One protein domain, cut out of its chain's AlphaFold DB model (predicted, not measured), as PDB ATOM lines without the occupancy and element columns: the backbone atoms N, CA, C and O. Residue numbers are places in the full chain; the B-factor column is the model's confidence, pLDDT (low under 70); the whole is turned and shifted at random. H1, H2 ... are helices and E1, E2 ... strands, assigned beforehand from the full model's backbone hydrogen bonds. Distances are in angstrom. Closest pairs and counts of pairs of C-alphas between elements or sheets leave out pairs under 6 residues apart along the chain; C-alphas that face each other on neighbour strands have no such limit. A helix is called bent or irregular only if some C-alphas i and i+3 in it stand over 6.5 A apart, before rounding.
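This is residues 22 to 65 of the 260 residues of an uncharacterized protein of Hyaloscypha variabilis F (UniProt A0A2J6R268). Look for a slender rod: the long hairpin E2 and E3 makes one end, and the small strand E1 and short helix H1 lie toward the other. The 44 printed residues hold E1, E2, E3, H1 in that order; the sheet E2 - E3 is antiparallel, the class mixed. It is only just loose, close to extended, with a radius of gyration of the C-alphas of 13.9 A and spans of 44 by 16 by 15 A.

Begin at E1, residues 26 to 28, which pairs with no named strand. E2, residues 37 to 43, and E3, residues 47 to 54, form an antiparallel hairpin at 148 degrees, with N 41 and O 50 within hydrogen-bond range at 2.8 A. H1, residues 59 to 64, is irregular, C-alphas 60 and 63 being 8.8 A apart; 0 of 2 O i to N i+4 pairs and 1 of 3 O i to N i+3 pairs are within range. The closest C-alphas of E1 and H1, Leu 28 and Cys 64, are 7.8 A apart.

Find C-alpha 26 at (15.480, 22.448, 29.482), where E1 begins. E2 runs 18.2 A, E3 20.2 A; H1 ends at C-alpha 64 at (11.997, 12.034, 34.223).

The printed part has no cut and no long link. Residues 22 to 23, 26 to 28, 44 and 46 to 47 have pLDDT under 70.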
ATOM      1  N   THR A  22      17.433  23.672  35.639       61.75
ATOM      2  CA  THR A  22      17.556  23.517  34.171       61.75
ATOM      3  C   THR A  22      18.829  22.753  33.805       61.75
ATOM      4  O   THR A  22      19.887  23.004  34.371       61.75
ATOM      5  N   TYR A  23      18.754  21.843  32.830       67.06
ATOM      6  CA  TYR A  23      19.906  21.145  32.239       67.06
ATOM      7  C   TYR A  23      19.845  21.262  30.722       67.06
ATOM      8  O   TYR A  23      18.817  20.971  30.108       67.06
ATOM      9  N   ASN A  24      20.928  21.754  30.115       73.44
ATOM     10  CA  ASN A  24      20.984  22.107  28.691       73.44
ATOM     11  C   ASN A  24      19.822  23.017  28.239       73.44
ATOM     12  O   ASN A  24      19.244  22.826  27.171       73.44
ATOM     13  N   GLY A  25      19.444  23.986  29.081       76.25
ATOM     14  CA  GLY A  25      18.363  24.937  28.794       76.25
ATOM     15  C   GLY A  25      16.947  24.351  28.854       76.25
ATOM     16  O   GLY A  25      15.990  25.062  28.556       76.25
ATOM     17  N   ARG A  26      16.786  23.081  29.249       69.69
ATOM     18  CA  ARG A  26      15.480  22.448  29.482       69.69
ATOM     19  C   ARG A  26      15.228  22.309  30.979       69.69
ATOM     20  O   ARG A  26      16.146  21.900  31.692       69.69
ATOM     21  N   PRO A  27      14.034  22.659  31.477       69.88
ATOM     22  CA  PRO A  27      13.737  22.531  32.891       69.88
ATOM     23  C   PRO A  27      13.712  21.042  33.259       69.88
ATOM     24  O   PRO A  27      12.939  20.253  32.721       69.88
ATOM     25  N   LEU A  28      14.632  20.653  34.130       65.31
ATOM     26  CA  LEU A  28      14.604  19.385  34.829       65.31
ATOM     27  C   LEU A  28      13.518  19.459  35.903       65.31
ATOM     28  O   LEU A  28      13.320  20.500  36.525       65.31
ATOM     29  N   LEU A  29      12.856  18.328  36.146       71.94
ATOM     30  CA  LEU A  29      11.866  18.172  37.218       71.94
ATOM     31  C   LEU A  29      10.550  18.946  37.012       71.94
ATOM     32  O   LEU A  29       9.878  19.295  37.975       71.94
ATOM     33  N   THR A  30      10.122  19.181  35.769       71.50
ATOM     34  CA  THR A  30       8.777  19.732  35.520       71.50
ATOM     35  C   THR A  30       7.682  18.680  35.677       71.50
ATOM     36  O   THR A  30       7.858  17.522  35.292       71.50
ATOM     37  N   GLY A  31       6.514  19.098  36.167       81.75
ATOM     38  CA  GLY A  31       5.336  18.238  36.293       81.75
ATOM     39  C   GLY A  31       5.519  17.143  37.345       81.75
ATOM     40  O   GLY A  31       6.050  17.386  38.425       81.75
ATOM     41  N   THR A  32       5.112  15.914  37.017       80.12
ATOM     42  CA  THR A  32       5.160  14.759  37.936       80.12
ATOM     43  C   THR A  32       6.574  14.332  38.331       80.12
ATOM     44  O   THR A  32       6.730  13.548  39.263       80.12
ATOM     45  N   CYS A  33       7.602  14.845  37.649       82.31
ATOM     46  CA  CYS A  33       9.003  14.578  37.962       82.31
ATOM     47  C   CYS A  33       9.536  15.415  39.134       82.31
ATOM     48  O   CYS A  33      10.546  15.033  39.718       82.31
ATOM     49  N   GLY A  34       8.884  16.536  39.463       79.75
ATOM     50  CA  GLY A  34       9.241  17.392  40.600       79.75
ATOM     51  C   GLY A  34       8.516  17.035  41.898       79.75
ATOM     52  O   GLY A  34       8.912  17.488  42.968       79.75
ATOM     53  N   THR A  35       7.471  16.206  41.827       81.50
ATOM     54  CA  THR A  35       6.715  15.787  43.010       81.50
ATOM     55  C   THR A  35       7.443  14.641  43.723       81.50
ATOM     56  O   THR A  35       7.683  13.602  43.101       81.50
ATOM     57  N   PRO A  36       7.780  14.775  45.019       80.06
ATOM     58  CA  PRO A  36       8.441  13.709  45.761       80.06
ATOM     59  C   PRO A  36       7.539  12.479  45.871       80.06
ATOM     60  O   PRO A  36       6.371  12.576  46.254       80.06
ATOM     61  N   LYS A  37       8.095  11.301  45.578       80.75
ATOM     62  CA  LYS A  37       7.466  10.014  45.898       80.75
ATOM     63  C   LYS A  37       8.140   9.405  47.114       80.75
ATOM     64  O   LYS A  37       9.363   9.311  47.161       80.75
ATOM     65  N   PHE A  38       7.338   8.984  48.083       82.19
ATOM     66  CA  PHE A  38       7.833   8.381  49.311       82.19
ATOM     67  C   PHE A  38       7.833   6.861  49.180       82.19
ATOM     68  O   PHE A  38       6.791   6.260  48.912       82.19
ATOM     69  N   THR A  39       8.996   6.247  49.384       77.81
ATOM     70  CA  THR A  39       9.133   4.785  49.436       77.81
ATOM     71  C   THR A  39       9.423   4.382  50.881       77.81
ATOM     72  O   THR A  39      10.349   4.942  51.477       77.81
ATOM     73  N   PRO A  40       8.656   3.446  51.467       81.06
ATOM     74  CA  PRO A  40       8.933   2.953  52.805       81.06
ATOM     75  C   PRO A  40      10.160   2.038  52.762       81.06
ATOM     76  O   PRO A  40      10.201   1.074  51.996       81.06
ATOM     77  N   VAL A  41      11.155   2.332  53.591       79.94
ATOM     78  CA  VAL A  41      12.311   1.465  53.822       79.94
ATOM     79  C   VAL A  41      12.110   0.794  55.179       79.94
ATOM     80  O   VAL A  41      11.937   1.503  56.176       79.94
ATOM     81  N   PRO A  42      12.077  -0.549  55.249       73.19
ATOM     82  CA  PRO A  42      12.001  -1.240  56.526       73.19
ATOM     83  C   PRO A  42      13.294  -0.973  57.302       73.19
ATOM     84  O   PRO A  42      14.381  -1.330  56.846       73.19
ATOM     85  N   ASP A  43      13.174  -0.327  58.459       70.69
ATOM     86  CA  ASP A  43      14.281  -0.167  59.397       70.69
ATOM     87  C   ASP A  43      14.136  -1.242  60.477       70.69
ATOM     88  O   ASP A  43      13.148  -1.289  61.209       70.69
ATOM     89  N   SER A  44      15.107  -2.151  60.548       62.34
ATOM     90  CA  SER A  44      15.074  -3.286  61.468       62.34
ATOM     91  C   SER A  44      15.334  -2.900  62.927       62.34
ATOM     92  O   SER A  44      15.185  -3.757  63.799       62.34
ATOM     93  N   LEU A  45      15.721  -1.650  63.218       71.75
ATOM     94  CA  LEU A  45      16.240  -1.280  64.537       71.75
ATOM     95  C   LEU A  45      15.340  -0.355  65.371       71.75
ATOM     96  O   LEU A  45      15.453  -0.402  66.596       71.75
ATOM     97  N   ILE A  46      14.492   0.502  64.778       61.88
ATOM     98  CA  ILE A  46      13.927   1.643  65.541       61.88
ATOM     99  C   ILE A  46      12.410   1.874  65.364       61.88
ATOM    100  O   ILE A  46      11.768   2.377  66.288       61.88
ATOM    101  N   SER A  47      11.777   1.527  64.241       58.12
ATOM    102  CA  SER A  47      10.327   1.750  64.044       58.12
ATOM    103  C   SER A  47       9.838   1.216  62.696       58.12
ATOM    104  O   SER A  47      10.676   0.916  61.850       58.12
ATOM    105  N   PRO A  48       8.511   1.110  62.456       71.69
ATOM    106  CA  PRO A  48       8.000   0.207  61.432       71.69
ATOM    107  C   PRO A  48       8.422   0.568  60.005       71.69
ATOM    108  O   PRO A  48       8.683  -0.356  59.249       71.69
ATOM    109  N   TYR A  49       8.572   1.841  59.623       76.75
ATOM    110  CA  TYR A  49       9.078   2.215  58.294       76.75
ATOM    111  C   TYR A  49       9.698   3.615  58.307       76.75
ATOM    112  O   TYR A  49       9.115   4.551  58.859       76.75
ATOM    113  N   LEU A  50      10.848   3.770  57.653       81.19
ATOM    114  CA  LEU A  50      11.470   5.063  57.381       81.19
ATOM    115  C   LEU A  50      11.084   5.499  55.961       81.19
ATOM    116  O   LEU A  50      11.323   4.774  54.997       81.19
ATOM    117  N   TRP A  51      10.447   6.662  55.819       79.44
ATOM    118  CA  TRP A  51       9.985   7.168  54.525       79.44
ATOM    119  C   TRP A  51      10.992   8.161  53.954       79.44
ATOM    120  O   TRP A  51      11.213   9.221  54.539       79.44
ATOM    121  N   PHE A  52      11.563   7.848  52.791       79.81
ATOM    122  CA  PHE A  52      12.459   8.761  52.083       79.81
ATOM    123  C   PHE A  52      11.768   9.331  50.839       79.81
ATOM    124  O   PHE A  52      11.222   8.553  50.048       79.81
ATOM    125  N   PRO A  53      11.769  10.663  50.648       81.31
ATOM    126  CA  PRO A  53      11.317  11.265  49.404       81.31
ATOM    127  C   PRO A  53      12.364  11.049  48.310       81.31
ATOM    128  O   PRO A  53      13.537  11.379  48.483       81.31
ATOM    129  N   PHE A  54      11.929  10.552  47.158       79.31
ATOM    130  CA  PHE A  54      12.732  10.489  45.942       79.31
ATOM    131  C   PHE A  54      12.142  11.433  44.894       79.31
ATOM    132  O   PHE A  54      10.931  11.430  44.653       79.31
ATOM    133  N   ILE A  55      13.006  12.233  44.274       78.69
ATOM    134  CA  ILE A  55      12.679  13.149  43.176       78.69
ATOM    135  C   ILE A  55      13.599  12.791  42.002       78.69
ATOM    136  O   ILE A  55      14.804  12.631  42.192       78.69
ATOM    137  N   GLY A  56      13.043  12.656  40.794       82.12
ATOM    138  CA  GLY A  56      13.820  12.449  39.566       82.12
ATOM    139  C   GLY A  56      13.665  11.079  38.892       82.12
ATOM    140  O   GLY A  56      12.568  10.533  38.784       82.12
ATOM    141  N   CYS A  57      14.772  10.575  38.341       78.88
ATOM    142  CA  CYS A  57      14.826   9.415  37.448       78.88
ATOM    143  C   CYS A  57      14.734   8.098  38.237       78.88
ATOM    144  O   CYS A  57      15.685   7.696  38.902       78.88
ATOM    145  N   LEU A  58      13.584   7.424  38.149       80.81
ATOM    146  CA  LEU A  58      13.390   6.051  38.620       80.81
ATOM    147  C   LEU A  58      13.061   5.151  37.429       80.81
ATOM    148  O   LEU A  58      12.528   5.614  36.421       80.81
ATOM    149  N   GLU A  59      13.279   3.849  37.580       77.69
ATOM    150  CA  GLU A  59      12.985   2.838  36.556       77.69
ATOM    151  C   GLU A  59      11.520   2.885  36.072       77.69
ATOM    152  O   GLU A  59      11.226   2.711  34.893       77.69
ATOM    153  N   LYS A  60      10.588   3.250  36.964       76.75
ATOM    154  CA  LYS A  60       9.158   3.446  36.650       76.75
ATOM    155  C   LYS A  60       8.821   4.824  36.064       76.75
ATOM    156  O   LYS A  60       7.654   5.132  35.830       76.75
ATOM    157  N   SER A  61       9.794   5.711  35.898       77.06
ATOM    158  CA  SER A  61       9.603   7.093  35.444       77.06
ATOM    159  C   SER A  61      10.762   7.538  34.550       77.06
ATOM    160  O   SER A  61      11.369   8.582  34.770       77.06
ATOM    161  N   LEU A  62      11.023   6.758  33.495       81.25
ATOM    162  CA  LEU A  62      12.055   7.034  32.484       81.25
ATOM    163  C   LEU A  62      11.885   8.402  31.801       81.25
ATOM    164  O   LEU A  62      12.863   9.024  31.400       81.25
ATOM    165  N   ASN A  63      10.653   8.915  31.733       80.75
ATOM    166  CA  ASN A  63      10.355  10.254  31.213       80.75
ATOM    167  C   ASN A  63      10.956  11.386  32.069       80.75
ATOM    168  O   ASN A  63      11.063  12.513  31.596       80.75
ATOM    169  N   CYS A  64      11.338  11.094  33.317       83.12
ATOM    170  CA  CYS A  64      11.997  12.034  34.223       83.12
ATOM    171  C   CYS A  64      13.528  11.994  34.121       83.12
ATOM    172  O   CYS A  64      14.208  12.719  34.849       83.12
ATOM    173  N   CYS A  65      14.086  11.151  33.249       82.50
ATOM    174  CA  CYS A  65      15.523  11.012  33.073       82.50
ATOM    175  C   CYS A  65      16.029  11.983  31.991       82.50
ATOM    176  O   CYS A  65      15.425  12.084  30.922       82.50
TER     177      CYS A  65